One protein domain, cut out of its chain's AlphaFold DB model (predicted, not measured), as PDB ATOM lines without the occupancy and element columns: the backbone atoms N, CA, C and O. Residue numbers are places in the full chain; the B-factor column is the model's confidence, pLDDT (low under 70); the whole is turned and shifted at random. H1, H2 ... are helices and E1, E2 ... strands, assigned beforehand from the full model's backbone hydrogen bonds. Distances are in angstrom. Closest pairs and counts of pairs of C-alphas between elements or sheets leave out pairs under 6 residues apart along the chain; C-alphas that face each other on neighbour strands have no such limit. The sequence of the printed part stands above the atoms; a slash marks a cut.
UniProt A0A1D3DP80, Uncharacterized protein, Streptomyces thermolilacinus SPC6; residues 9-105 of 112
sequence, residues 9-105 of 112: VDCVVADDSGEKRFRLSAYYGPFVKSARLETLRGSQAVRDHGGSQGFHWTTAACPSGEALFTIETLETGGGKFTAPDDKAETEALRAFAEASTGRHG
ATOM      1  N   VAL A   9      -8.654 -19.862  36.191       93.62
ATOM      2  CA  VAL A   9      -9.956 -20.177  35.593       93.62
ATOM      3  C   VAL A   9     -10.357 -19.020  34.700       93.62
ATOM      4  O   VAL A   9     -10.403 -17.897  35.182       93.62
ATOM      5  N   ASP A  10     -10.697 -19.300  33.445       94.06
ATOM      6  CA  ASP A  10     -11.198 -18.316  32.483       94.06
ATOM      7  C   ASP A  10     -12.580 -18.737  31.975       94.06
ATOM      8  O   ASP A  10     -12.794 -19.880  31.566       94.06
ATOM      9  N   CYS A  11     -13.535 -17.813  32.004       93.81
ATOM     10  CA  CYS A  11     -14.912 -18.011  31.568       93.81
ATOM     11  C   CYS A  11     -15.330 -16.860  30.652       93.81
ATOM     12  O   CYS A  11     -15.083 -15.699  30.955       93.81
ATOM     13  N   VAL A  12     -15.999 -17.170  29.544       93.81
ATOM     14  CA  VAL A  12     -16.591 -16.163  28.656       93.81
ATOM     15  C   VAL A  12     -18.098 -16.204  28.823       93.81
ATOM     16  O   VAL A  12     -18.699 -17.272  28.707       93.81
ATOM     17  N   VAL A  13     -18.695 -15.045  29.078       91.31
ATOM     18  CA  VAL A  13     -20.147 -14.886  29.130       91.31
ATOM     19  C   VAL A  13     -20.619 -14.353  27.792       91.31
ATOM     20  O   VAL A  13     -20.088 -13.364  27.285       91.31
ATOM     21  N   ALA A  14     -21.598 -15.037  27.214       90.56
ATOM     22  CA  ALA A  14     -22.287 -14.614  26.010       90.56
ATOM     23  C   ALA A  14     -23.730 -14.226  26.347       90.56
ATOM     24  O   ALA A  14     -24.280 -14.715  27.335       90.56
ATOM     25  N   ASP A  15     -24.314 -13.344  25.544       85.75
ATOM     26  CA  ASP A  15     -25.744 -13.053  25.607       85.75
ATOM     27  C   ASP A  15     -26.582 -14.138  24.907       85.75
ATOM     28  O   ASP A  15     -26.056 -15.121  24.374       85.75
ATOM     29  N   ASP A  16     -27.903 -13.948  24.892       88.50
ATOM     30  CA  ASP A  16     -28.863 -14.892  24.306       88.50
ATOM     31  C   ASP A  16     -28.682 -15.088  22.790       88.50
ATOM     32  O   ASP A  16     -29.136 -16.091  22.236       88.50
ATOM     33  N   SER A  17     -28.009 -14.156  22.106       88.31
ATOM     34  CA  SER A  17     -27.667 -14.279  20.685       88.31
ATOM     35  C   SER A  17     -26.370 -15.064  20.451       88.31
ATOM     36  O   SER A  17     -26.039 -15.400  19.312       88.31
ATOM     37  N   GLY A  18     -25.643 -15.387  21.525       86.31
ATOM     38  CA  GLY A  18     -24.320 -16.004  21.484       86.31
ATOM     39  C   GLY A  18     -23.182 -14.996  21.307       86.31
ATOM     40  O   GLY A  18     -22.027 -15.411  21.160       86.31
ATOM     41  N   GLU A  19     -23.464 -13.690  21.336       86.94
ATOM     42  CA  GLU A  19     -22.431 -12.659  21.292       86.94
ATOM     43  C   GLU A  19     -21.682 -12.637  22.626       86.94
ATOM     44  O   GLU A  19     -22.268 -12.510  23.700       86.94
ATOM     45  N   LYS A  20     -20.356 -12.770  22.573       90.62
ATOM     46  CA  LYS A  20     -19.506 -12.759  23.768       90.62
ATOM     47  C   LYS A  20     -19.464 -11.346  24.343       90.62
ATOM     48  O   LYS A  20     -19.007 -10.436  23.664       90.62
ATOM     49  N   ARG A  21     -19.884 -11.177  25.596       90.62
ATOM     50  CA  ARG A  21     -20.022  -9.878  26.269       90.62
ATOM     51  C   ARG A  21     -18.805  -9.526  27.116       90.62
ATOM     52  O   ARG A  21     -18.246  -8.447  26.946       90.62
ATOM     53  N   PHE A  22     -18.380 -10.429  27.993       93.56
ATOM     54  CA  PHE A  22     -17.255 -10.205  28.902       93.56
ATOM     55  C   PHE A  22     -16.550 -11.514  29.272       93.56
ATOM     56  O   PHE A  22     -17.113 -12.608  29.148       93.56
ATOM     57  N   ARG A  23     -15.300 -11.392  29.723       95.56
ATOM     58  CA  ARG A  23     -14.499 -12.476  30.298       95.56
ATOM     59  C   ARG A  23     -14.446 -12.329  31.812       95.56
ATOM     60  O   ARG A  23     -14.205 -11.240  32.310       95.56
ATOM     61  N   LEU A  24     -14.635 -13.438  32.515       96.50
ATOM     62  CA  LEU A  24     -14.412 -13.602  33.945       96.50
ATOM     63  C   LEU A  24     -13.173 -14.466  34.158       96.50
ATOM     64  O   LEU A  24     -13.084 -15.548  33.572       96.50
ATOM     65  N   SER A  25     -12.270 -14.032  35.031       96.56
ATOM     66  CA  SER A  25     -11.062 -14.791  35.356       96.56
ATOM     67  C   SER A  25     -10.855 -14.903  36.862       96.56
ATOM     68  O   SER A  25     -11.153 -13.970  37.609       96.56
ATOM     69  N   ALA A  26     -10.350 -16.047  37.323       96.06
ATOM     70  CA  ALA A  26      -9.897 -16.263  38.694       96.06
ATOM     71  C   ALA A  26      -8.441 -16.723  38.686       96.06
ATOM     72  O   ALA A  26      -8.087 -17.647  37.956       96.06
ATOM     73  N   TYR A  27      -7.620 -16.113  39.533       95.88
ATOM     74  CA  TYR A  27      -6.206 -16.430  39.693       95.88
ATOM     75  C   TYR A  27      -5.934 -16.831  41.136       95.88
ATOM     76  O   TYR A  27      -6.349 -16.139  42.070       95.88
ATOM     77  N   TYR A  28      -5.188 -17.918  41.308       94.25
ATOM     78  CA  TYR A  28      -4.819 -18.458  42.611       94.25
ATOM     79  C   TYR A  28      -3.306 -18.630  42.737       94.25
ATOM     80  O   TYR A  28      -2.580 -18.841  41.758       94.25
ATOM     81  N   GLY A  29      -2.822 -18.554  43.978       91.62
ATOM     82  CA  GLY A  29      -1.429 -18.823  44.319       91.62
ATOM     83  C   GLY A  29      -0.447 -17.949  43.521       91.62
ATOM     84  O   GLY A  29      -0.607 -16.727  43.487       91.62
ATOM     85  N   PRO A  30       0.579 -18.529  42.869       89.94
ATOM     86  CA  PRO A  30       1.645 -17.751  42.237       89.94
ATOM     87  C   PRO A  30       1.170 -16.870  41.069       89.94
ATOM     88  O   PRO A  30       1.830 -15.881  40.753       89.94
ATOM     89  N   PHE A  31       0.025 -17.181  40.453       92.56
ATOM     90  CA  PHE A  31      -0.495 -16.440  39.298       92.56
ATOM     91  C   PHE A  31      -1.122 -15.096  39.669       92.56
ATOM     92  O   PHE A  31      -1.216 -14.212  38.820       92.56
ATOM     93  N   VAL A  32      -1.478 -14.897  40.940       93.75
ATOM     94  CA  VAL A  32      -2.085 -13.649  41.429       93.75
ATOM     95  C   VAL A  32      -1.149 -12.466  41.220       93.75
ATOM     96  O   VAL A  32      -1.577 -11.405  40.775       93.75
ATOM     97  N   LYS A  33       0.149 -12.645  41.494       90.19
ATOM     98  CA  LYS A  33       1.140 -11.576  41.324       90.19
ATOM     99  C   LYS A  33       1.258 -11.158  39.859       90.19
ATOM    100  O   LYS A  33       1.277  -9.963  39.577       90.19
ATOM    101  N   SER A  34       1.335 -12.129  38.950       88.88
ATOM    102  CA  SER A  34       1.428 -11.875  37.512       88.88
ATOM    103  C   SER A  34       0.176 -11.161  37.008       88.88
ATOM    104  O   SER A  34       0.293 -10.096  36.409       88.88
ATOM    105  N   ALA A  35      -1.012 -11.659  37.365       91.50
ATOM    106  CA  ALA A  35      -2.282 -11.040  36.995       91.50
ATOM    107  C   ALA A  35      -2.399  -9.602  37.525       91.50
ATOM    108  O   ALA A  35      -2.712  -8.685  36.774       91.50
ATOM    109  N   ARG A  36      -2.040  -9.341  38.792       90.19
ATOM    110  CA  ARG A  36      -2.026  -7.967  39.327       90.19
ATOM    111  C   ARG A  36      -1.107  -7.041  38.528       90.19
ATOM    112  O   ARG A  36      -1.480  -5.898  38.283       90.19
ATOM    113  N   LEU A  37       0.082  -7.502  38.140       88.38
ATOM    114  CA  LEU A  37       1.034  -6.696  37.368       88.38
ATOM    115  C   LEU A  37       0.574  -6.457  35.930       88.38
ATOM    116  O   LEU A  37       0.859  -5.401  35.371       88.38
ATOM    117  N   GLU A  38      -0.122  -7.409  35.320       86.88
ATOM    118  CA  GLU A  38      -0.618  -7.278  33.952       86.88
ATOM    119  C   GLU A  38      -1.851  -6.379  33.883       86.88
ATOM    120  O   GLU A  38      -1.905  -5.497  33.021       86.88
ATOM    121  N   THR A  39      -2.778  -6.538  34.829       84.69
ATOM    122  CA  THR A  39      -4.114  -5.937  34.755       84.69
ATOM    123  C   THR A  39      -4.272  -4.668  35.593       84.69
ATOM    124  O   THR A  39      -4.990  -3.757  35.192       84.69
ATOM    125  N   LEU A  40      -3.596  -4.555  36.743       88.50
ATOM    126  CA  LEU A  40      -3.749  -3.409  37.649       88.50
ATOM    127  C   LEU A  40      -2.600  -2.408  37.484       88.50
ATOM    128  O   LEU A  40      -1.455  -2.759  37.174       88.50
ATOM    129  N   ARG A  41      -2.894  -1.119  37.690       84.75
ATOM    130  CA  ARG A  41      -1.915  -0.031  37.543       84.75
ATOM    131  C   ARG A  41      -1.863   0.852  38.787       84.75
ATOM    132  O   ARG A  41      -2.871   1.124  39.435       84.75
ATOM    133  N   GLY A  42      -0.662   1.332  39.111       85.75
ATOM    134  CA  GLY A  42      -0.438   2.270  40.213       85.75
ATOM    135  C   GLY A  42      -1.028   1.783  41.540       85.75
ATOM    136  O   GLY A  42      -0.783   0.657  41.968       85.75
ATOM    137  N   SER A  43      -1.837   2.628  42.184       81.62
ATOM    138  CA  SER A  43      -2.447   2.328  43.485       81.62
ATOM    139  C   SER A  43      -3.537   1.251  43.442       81.62
ATOM    140  O   SER A  43      -3.917   0.751  44.497       81.62
ATOM    141  N   GLN A  44      -4.028   0.850  42.263       83.62
ATOM    142  CA  GLN A  44      -4.997  -0.248  42.139       83.62
ATOM    143  C   GLN A  44      -4.381  -1.590  42.542       83.62
ATOM    144  O   GLN A  44      -5.061  -2.430  43.124       83.62
ATOM    145  N   ALA A  45      -3.079  -1.769  42.293       81.38
ATOM    146  CA  ALA A  45      -2.378  -3.029  42.524       81.38
ATOM    147  C   ALA A  45      -2.357  -3.465  43.998       81.38
ATOM    148  O   ALA A  45      -2.175  -4.649  44.264       81.38
ATOM    149  N   VAL A  46      -2.567  -2.533  44.934       84.69
ATOM    150  CA  VAL A  46      -2.610  -2.794  46.383       84.69
ATOM    151  C   VAL A  46      -4.026  -2.778  46.961       84.69
ATOM    152  O   VAL A  46      -4.194  -2.971  48.162       84.69
ATOM    153  N   ARG A  47      -5.051  -2.520  46.139       89.62
ATOM    154  CA  ARG A  47      -6.448  -2.545  46.580       89.62
ATOM    155  C   ARG A  47      -7.015  -3.955  46.486       89.62
ATOM    156  O   ARG A  47      -6.679  -4.727  45.582       89.62
ATOM    157  N   ASP A  48      -7.921  -4.238  47.411       91.25
ATOM    158  CA  ASP A  48      -8.652  -5.499  47.500       91.25
ATOM    159  C   ASP A  48      -9.730  -5.639  46.418       91.25
ATOM    160  O   ASP A  48     -10.062  -6.747  46.007       91.25
ATOM    161  N   HIS A  49     -10.277  -4.519  45.958       92.94
ATOM    162  CA  HIS A  49     -11.299  -4.463  44.925       92.94
ATOM    163  C   HIS A  49     -11.291  -3.095  44.251       92.94
ATOM    164  O   HIS A  49     -10.683  -2.130  44.735       92.94
ATOM    165  N   GLY A  50     -11.977  -3.016  43.123       91.88
ATOM    166  CA  GLY A  50     -12.171  -1.784  42.387       91.88
ATOM    167  C   GLY A  50     -12.602  -2.072  40.966       91.88
ATOM    168  O   GLY A  50     -12.871  -3.209  40.591       91.88
ATOM    169  N   GLY A  51     -12.687  -1.022  40.172       89.06
ATOM    170  CA  GLY A  51     -13.085  -1.139  38.786       89.06
ATOM    171  C   GLY A  51     -13.663   0.157  38.276       89.06
ATOM    172  O   GLY A  51     -13.939   1.081  39.046       89.06
ATOM    173  N   SER A  52     -13.815   0.199  36.969       85.12
ATOM    174  CA  SER A  52     -14.567   1.203  36.238       85.12
ATOM    175  C   SER A  52     -14.926   0.601  34.890       85.12
ATOM    176  O   SER A  52     -14.035   0.016  34.278       85.12
ATOM    177  N   GLN A  53     -16.171   0.801  34.451       85.19
ATOM    178  CA  GLN A  53     -16.704   0.510  33.112       85.19
ATOM    179  C   GLN A  53     -15.793  -0.317  32.197       85.19
ATOM    180  O   GLN A  53     -14.840   0.203  31.608       85.19
ATOM    181  N   GLY A  54     -16.135  -1.592  32.032       90.31
ATOM    182  CA  GLY A  54     -15.413  -2.520  31.174       90.31
ATOM    183  C   GLY A  54     -14.281  -3.257  31.879       90.31
ATOM    184  O   GLY A  54     -13.676  -4.134  31.268       90.31
ATOM    185  N   PHE A  55     -13.995  -2.934  33.145       93.88
ATOM    186  CA  PHE A  55     -13.084  -3.707  33.980       93.88
ATOM    187  C   PHE A  55     -13.390  -3.567  35.476       93.88
ATOM    188  O   PHE A  55     -13.362  -2.463  36.025       93.88
ATOM    189  N   HIS A  56     -13.574  -4.693  36.169       95.31
ATOM    190  CA  HIS A  56     -13.681  -4.737  37.632       95.31
ATOM    191  C   HIS A  56     -12.868  -5.891  38.218       95.31
ATOM    192  O   HIS A  56     -12.620  -6.902  37.560       95.31
ATOM    193  N   TRP A  57     -12.467  -5.755  39.480       96.69
ATOM    194  CA  TRP A  57     -11.780  -6.801  40.223       96.69
ATOM    195  C   TRP A  57     -12.199  -6.850  41.693       96.69
ATOM    196  O   TRP A  57     -12.599  -5.853  42.299       96.69
ATOM    197  N   THR A  58     -12.058  -8.033  42.279       97.00
ATOM    198  CA  THR A  58     -12.204  -8.292  43.715       97.00
ATOM    199  C   THR A  58     -11.227  -9.386  44.137       97.00
ATOM    200  O   THR A  58     -10.628 -10.065  43.302       97.00
ATOM    201  N   THR A  59     -11.041  -9.555  45.439       96.88
ATOM    202  CA  THR A  59     -10.114 -10.524  46.023       96.88
ATOM    203  C   THR A  59     -10.783 -11.333  47.119       96.88
ATOM    204  O   THR A  59     -11.790 -10.919  47.692       96.88
ATOM    205  N   ALA A  60     -10.205 -12.483  47.443       96.94
ATOM    206  CA  ALA A  60     -10.583 -13.271  48.611       96.94
ATOM    207  C   ALA A  60      -9.341 -13.852  49.287       96.94
ATOM    208  O   ALA A  60      -8.322 -14.077  48.636       96.94
ATOM    209  N   ALA A  61      -9.422 -14.130  50.587       95.81
ATOM    210  CA  ALA A  61      -8.383 -14.873  51.284       95.81
ATOM    211  C   ALA A  61      -8.631 -16.378  51.111       95.81
ATOM    212  O   ALA A  61      -9.695 -16.872  51.474       95.81
ATOM    213  N   CYS A  62      -7.657 -17.119  50.590       92.69
ATOM    214  CA  CYS A  62      -7.720 -18.572  50.436       92.69
ATOM    215  C   CYS A  62      -6.607 -19.259  51.248       92.69
ATOM    216  O   CYS A  62      -5.610 -18.619  51.599       92.69
ATOM    217  N   PRO A  63      -6.709 -20.577  51.507       90.31
ATOM    218  CA  PRO A  63      -5.640 -21.336  52.166       90.31
ATOM    219  C   PRO A  63      -4.283 -21.244  51.451       90.31
ATOM    220  O   PRO A  63      -3.236 -21.278  52.089       90.31
ATOM    221  N   SER A  64      -4.296 -21.086  50.125       87.00
ATOM    222  CA  SER A  64      -3.107 -20.918  49.281       87.00
ATOM    223  C   SER A  64      -2.598 -19.472  49.182       87.00
ATOM    224  O   SER A  64      -1.708 -19.199  48.378       87.00
ATOM    225  N   GLY A  65      -3.175 -18.538  49.942       92.00
ATOM    226  CA  GLY A  65      -2.932 -17.099  49.827       92.00
ATOM    227  C   GLY A  65      -4.122 -16.348  49.228       92.00
ATOM    228  O   GLY A  65      -5.224 -16.876  49.133       92.00
ATOM    229  N   GLU A  66      -3.919 -15.091  48.848       94.69
ATOM    230  CA  GLU A  66      -4.959 -14.297  48.184       94.69
ATOM    231  C   GLU A  66      -5.384 -14.944  46.851       94.69
ATOM    232  O   GLU A  66      -4.569 -15.568  46.175       94.69
ATOM    233  N   ALA A  67      -6.651 -14.784  46.477       96.00
ATOM    234  CA  ALA A  67      -7.156 -15.002  45.127       96.00
ATOM    235  C   ALA A  67      -7.581 -13.667  44.511       96.00
ATOM    236  O   ALA A  67      -8.097 -12.799  45.218       96.00
ATOM    237  N   LEU A  68      -7.397 -13.528  43.199       97.00
ATOM    238  CA  LEU A  68      -7.837 -12.371  42.420       97.00
ATOM    239  C   LEU A  68      -8.907 -12.809  41.423       97.00
ATOM    240  O   LEU A  68      -8.695 -13.756  40.669       97.00
ATOM    241  N   PHE A  69     -10.017 -12.084  41.392       96.88
ATOM    242  CA  PHE A  69     -11.103 -12.270  40.440       96.88
ATOM    243  C   PHE A  69     -11.246 -11.013  39.598       96.88
ATOM    244  O   PHE A  69     -11.239  -9.910  40.146       96.88
ATOM    245  N   THR A  70     -11.397 -11.172  38.289       96.94
ATOM    246  CA  THR A  70     -11.543 -10.060  37.350       96.94
ATOM    247  C   THR A  70     -12.709 -10.288  36.405       96.94
ATOM    248  O   THR A  70     -13.054 -11.427  36.089       96.94
ATOM    249  N   ILE A  71     -13.284  -9.191  35.929       96.31
ATOM    250  CA  ILE A  71     -14.179  -9.152  34.779       96.31
ATOM    251  C   ILE A  71     -13.698  -8.072  33.817       96.31
ATOM    252  O   ILE A  71     -13.292  -7.002  34.269       96.31
ATOM    253  N   GLU A  72     -13.749  -8.340  32.516       95.12
ATOM    254  CA  GLU A  72     -13.424  -7.351  31.486       95.12
ATOM    255  C   GLU A  72     -14.283  -7.508  30.226       95.12
ATOM    256  O   GLU A  72     -14.678  -8.622  29.860       95.12
ATOM    257  N   THR A  73     -14.556  -6.397  29.542       94.19
ATOM    258  CA  THR A  73     -15.173  -6.409  28.209       94.19
ATOM    259  C   THR A  73     -14.230  -7.011  27.169       94.19
ATOM    260  O   THR A  73     -13.009  -7.026  27.315       94.19
ATOM    261  N   LEU A  74     -14.804  -7.550  26.096       92.06
ATOM    262  CA  LEU A  74     -14.059  -8.271  25.065       92.06
ATOM    263  C   LEU A  74     -13.839  -7.403  23.833       92.06
ATOM    264  O   LEU A  74     -14.718  -6.636  23.449       92.06
ATOM    265  N   GLU A  75     -12.695  -7.569  23.169       86.50
ATOM    266  CA  GLU A  75     -12.461  -6.936  21.872       86.50
ATOM    267  C   GLU A  75     -13.360  -7.584  20.799       86.50
ATOM    268  O   GLU A  75     -13.300  -8.793  20.564       86.50
ATOM    269  N   THR A  76     -14.194  -6.783  20.133       80.75
ATOM    270  CA  THR A  76     -15.099  -7.200  19.043       80.75
ATOM    271  C   THR A  76     -14.462  -7.056  17.655       80.75
ATOM    272  O   THR A  76     -15.089  -7.369  16.642       80.75
ATOM    273  N   GLY A  77     -13.198  -6.624  17.608       74.69
ATOM    274  CA  GLY A  77     -12.389  -6.434  16.406       74.69
ATOM    275  C   GLY A  77     -12.163  -4.961  16.055       74.69
ATOM    276  O   GLY A  77     -12.972  -4.083  16.353       74.69
ATOM    277  N   GLY A  78     -11.028  -4.675  15.410       76.62
ATOM    278  CA  GLY A  78     -10.654  -3.312  15.017       76.62
ATOM    279  C   GLY A  78     -10.375  -2.383  16.204       76.62
ATOM    280  O   GLY A  78     -10.612  -1.180  16.086       76.62
ATOM    281  N   GLY A  79      -9.926  -2.928  17.343       79.00
ATOM    282  CA  GLY A  79      -9.646  -2.168  18.563       79.00
ATOM    283  C   GLY A  79     -10.889  -1.708  19.328       79.00
ATOM    284  O   GLY A  79     -10.779  -0.867  20.220       79.00
ATOM    285  N   LYS A  80     -12.080  -2.207  18.973       82.38
ATOM    286  CA  LYS A  80     -13.329  -1.907  19.681       82.38
ATOM    287  C   LYS A  80     -13.611  -2.969  20.730       82.38
ATOM    288  O   LYS A  80     -13.388  -4.147  20.483       82.38
ATOM    289  N   PHE A  81     -14.163  -2.543  21.858       85.94
ATOM    290  CA  PHE A  81     -14.637  -3.428  22.914       85.94
ATOM    291  C   PHE A  81     -16.161  -3.535  22.881       85.94
ATOM    292  O   PHE A  81     -16.845  -2.644  22.362       85.94
ATOM    293  N   THR A  82     -16.695  -4.615  23.444       88.44
ATOM    294  CA  THR A  82     -18.115  -4.701  23.780       88.44
ATOM    295  C   THR A  82     -18.506  -3.521  24.664       88.44
ATOM    296  O   THR A  82     -17.731  -3.066  25.509       88.44
ATOM    297  N   ALA A  83     -19.709  -2.986  24.439       89.06
ATOM    298  CA  ALA A  83     -20.202  -1.867  25.231       89.06
ATOM    299  C   ALA A  83     -20.291  -2.285  26.713       89.06
ATOM    300  O   ALA A  83     -20.944  -3.305  26.979       89.06
ATOM    301  N   PRO A  84     -19.659  -1.531  27.633       89.69
ATOM    302  CA  PRO A  84     -19.647  -1.868  29.047       89.69
ATOM    303  C   PRO A  84     -21.042  -1.736  29.658       89.69
ATOM    304  O   PRO A  84     -21.835  -0.874  29.268       89.69
ATOM    305  N   ASP A  85     -21.309  -2.582  30.642       91.00
ATOM    306  CA  ASP A  85     -22.512  -2.574  31.468       91.00
ATOM    307  C   ASP A  85     -22.078  -2.803  32.917       91.00
ATOM    308  O   ASP A  85     -21.970  -3.932  33.384       91.00
ATOM    309  N   ASP A  86     -21.798  -1.706  33.621       91.56
ATOM    310  CA  ASP A  86     -21.230  -1.701  34.976       91.56
ATOM    311  C   ASP A  86     -22.050  -2.551  35.963       91.56
ATOM    312  O   ASP A  86     -21.500  -3.274  36.798       91.56
ATOM    313  N   LYS A  87     -23.382  -2.537  35.825       92.50
ATOM    314  CA  LYS A  87     -24.268  -3.329  36.680       92.50
ATOM    315  C   LYS A  87     -24.144  -4.815  36.360       92.50
ATOM    316  O   LYS A  87     -23.931  -5.611  37.272       92.50
ATOM    317  N   ALA A  88     -24.265  -5.193  35.086       91.62
ATOM    318  CA  ALA A  88     -24.131  -6.592  34.691       91.62
ATOM    319  C   ALA A  88     -22.731  -7.135  35.017       91.62
ATOM    320  O   ALA A  88     -22.591  -8.275  35.459       91.62
ATOM    321  N   GLU A  89     -21.698  -6.308  34.847       93.56
ATOM    322  CA  GLU A  89     -20.316  -6.663  35.135       93.56
ATOM    323  C   GLU A  89     -20.094  -6.924  36.632       93.56
ATOM    324  O   GLU A  89     -19.574  -7.974  37.024       93.56
ATOM    325  N   THR A  90     -20.523  -6.000  37.493       93.81
ATOM    326  CA  THR A  90     -20.365  -6.141  38.948       93.81
ATOM    327  C   THR A  90     -21.195  -7.293  39.519       93.81
ATOM    328  O   THR A  90     -20.687  -8.049  40.353       93.81
ATOM    329  N   GLU A  91     -22.429  -7.493  39.045       94.38
ATOM    330  CA  GLU A  91     -23.276  -8.629  39.441       94.38
ATOM    331  C   GLU A  91     -22.666  -9.971  39.007       94.38
ATOM    332  O   GLU A  91     -22.598 -10.911  39.809       94.38
ATOM    333  N   ALA A  92     -22.157 -10.062  37.774       94.50
ATOM    334  CA  ALA A  92     -21.516 -11.272  37.267       94.50
ATOM    335  C   ALA A  92     -20.205 -11.585  38.000       94.50
ATOM    336  O   ALA A  92     -19.981 -12.735  38.390       94.50
ATOM    337  N   LEU A  93     -19.360 -10.573  38.239       96.38
ATOM    338  CA  LEU A  93     -18.120 -10.726  39.004       96.38
ATOM    339  C   LEU A  93     -18.407 -11.226  40.418       96.38
ATOM    340  O   LEU A  93     -17.747 -12.154  40.888       96.38
ATOM    341  N   ARG A  94     -19.413 -10.647  41.079       95.75
ATOM    342  CA  ARG A  94     -19.842 -11.069  42.411       95.75
ATOM    343  C   ARG A  94     -20.246 -12.539  42.425       95.75
ATOM    344  O   ARG A  94     -19.683 -13.312  43.200       95.75
ATOM    345  N   ALA A  95     -21.182 -12.927  41.560       95.56
ATOM    346  CA  ALA A  95     -21.687 -14.296  41.511       95.56
ATOM    347  C   ALA A  95     -20.568 -15.305  41.203       95.56
ATOM    348  O   ALA A  95     -20.480 -16.370  41.816       95.56
ATOM    349  N   PHE A  96     -19.671 -14.953  40.280       95.81
ATOM    350  CA  PHE A  96     -18.523 -15.776  39.922       95.81
ATOM    351  C   PHE A  96     -17.520 -15.934  41.071       95.81
ATOM    352  O   PHE A  96     -17.056 -17.051  41.330       95.81
ATOM    353  N   ALA A  97     -17.197 -14.840  41.765       95.94
ATOM    354  CA  ALA A  97     -16.275 -14.851  42.891       95.94
ATOM    355  C   ALA A  97     -16.852 -15.654  44.065       95.94
ATOM    356  O   ALA A  97     -16.161 -16.526  44.579       95.94
ATOM    357  N   GLU A  98     -18.123 -15.453  44.429       95.88
ATOM    358  CA  GLU A  98     -18.806 -16.218  45.487       95.88
ATOM    359  C   GLU A  98     -18.846 -17.726  45.178       95.88
ATOM    360  O   GLU A  98     -18.518 -18.561  46.026       95.88
ATOM    361  N   ALA A  99     -19.187 -18.100  43.939       93.94
ATOM    362  CA  ALA A  99     -19.195 -19.502  43.524       93.94
ATOM    363  C   ALA A  99     -17.786 -20.120  43.531       93.94
ATOM    364  O   ALA A  99     -17.616 -21.308  43.820       93.94
ATOM    365  N   SER A 100     -16.765 -19.335  43.194       93.00
ATOM    366  CA  SER A 100     -15.383 -19.805  43.153       93.00
ATOM    367  C   SER A 100     -14.782 -19.922  44.552       93.00
ATOM    368  O   SER A 100     -14.247 -20.975  44.884       93.00
ATOM    369  N   THR A 101     -14.956 -18.931  45.426       93.31
ATOM    370  CA  THR A 101     -14.472 -19.009  46.812       93.31
ATOM    371  C   THR A 101     -15.080 -20.188  47.565       93.31
ATOM    372  O   THR A 101     -14.345 -20.919  48.232       93.31
ATOM    373  N   GLY A 102     -16.380 -20.451  47.382       91.25
ATOM    374  CA  GLY A 102     -17.056 -21.605  47.980       91.25
ATOM    375  C   GLY A 102     -16.465 -22.954  47.551       91.25
ATOM    376  O   GLY A 102     -16.317 -23.852  48.377       91.25
ATOM    377  N   ARG A 103     -16.060 -23.098  46.282       88.94
ATOM    378  CA  ARG A 103     -15.430 -24.333  45.770       88.94
ATOM    379  C   ARG A 103     -14.004 -24.547  46.277       88.94
ATOM    380  O   ARG A 103     -13.592 -25.692  46.432       88.94
ATOM    381  N   HIS A 104     -13.268 -23.465  46.516       86.50
ATOM    382  CA  HIS A 104     -11.855 -23.503  46.908       86.50
ATOM    383  C   HIS A 104     -11.639 -23.352  48.427       86.50
ATOM    384  O   HIS A 104     -10.498 -23.320  48.887       86.50
ATOM    385  N   GLY A 105     -12.714 -23.260  49.221       89.56
ATOM    386  CA  GLY A 105     -12.632 -23.100  50.678       89.56
ATOM    387  C   GLY A 105     -12.044 -21.755  51.114       89.56
ATOM    388  O   GLY A 105     -11.410 -21.664  52.163       89.56
TER     389      GLY A 105
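What this domain is: This is residues 9 to 105 of the 112 residues of an uncharacterized protein of Streptomyces thermolilacinus SPC6 (UniProt A0A1D3DP80). Picture one twisted wall of five antiparallel strands, with the long helix H3 laid slantwise over one face and the short helix H1 on the other face. The tiny helix H2 sits near H1 on that second side, and at one end of the wall E5 runs on into the short strand E6, where the chain folds back beside it. The printed part has 97 residues, with named elements in the order E1 E2 H1 H2 E3 E4 E5 E6 H3; the sheet's order is E1 E2 E5 E4 E3, and the class is mixed, helices and strands. The whole is compact, with a radius of gyration of the C-alphas of 13.4 A, and spans 39 by 30 by 21 A.

How they stand to each other: Begin with E1, residues 9 to 14, an edge strand that forms a hairpin with E2, residues 20 to 28; N 11 and O 24 are 2.8 A apart, within hydrogen-bond range. E2 is also antiparallel to E5, residues 65 to 73, with N 25 and O 70 at 2.9 A. E3, residues 50 to 52, the other edge strand, E4, residues 55 to 62, and E5 make a meander, each strand the antiparallel neighbour of the one before: look for N 57 and O 50 at 2.8 A, and N 58 and O 69 at 3.0 A. The sheet is twisted, its C-alphas up to 4.0 A off the best plane. H3, residues 86 to 104, is on one face at a height over the sheet of 7.8 A, over E2 and E5; at 31 degrees to E5 on the local plane it is only just slantwise to the strands. Its closest C-alphas to E5 are those of Leu 93 and Ile 71, 6.0 A apart. H1, residues 31 to 39, is on the opposite face at a height of 8.8 A, making three layers, helices on both faces of a sheet; the C-alphas of Val 32 and Leu 68, the closest of H1 and E5, are 6.0 A apart. H2, residues 42 to 46, is not on the sheet; it is close to H1 but not clearly touching, the closest C-alphas, of Arg 36 and Ala 45, being 5.9 A apart. E6, residues 75 to 77, pairs with no named strand, but pairs antiparallel with residues 80 to 81. Each O i to N i+4 pair is within range in H1 and H3; in H2 0 of 1 is, beside 1 of 2 O i to N i+3 pairs.

Where its parts are: Find C-alpha 9 at (-9.956, -20.177, 35.593), where E1 starts its 16.6 A. E2 covers 24.6 A, H1 12.0 A, E4 22.8 A and E5 27.0 A; H2, E3 and E6 are short. From C-alpha 86 at (-21.230, -1.701, 34.976), H3 runs 26.6 A to C-alpha 104 at (-11.855, -23.503, 46.908).

The domain as a whole: The two C-alphas farthest apart are those of Pro 63 and Gly 78, 41.6 A. The printed part has no cut, and no link is long; E6 to H3, with 8 residues between them, is short and the others are tight. The mean pLDDT of the printed part is 90.9, and no printed residue is under 70.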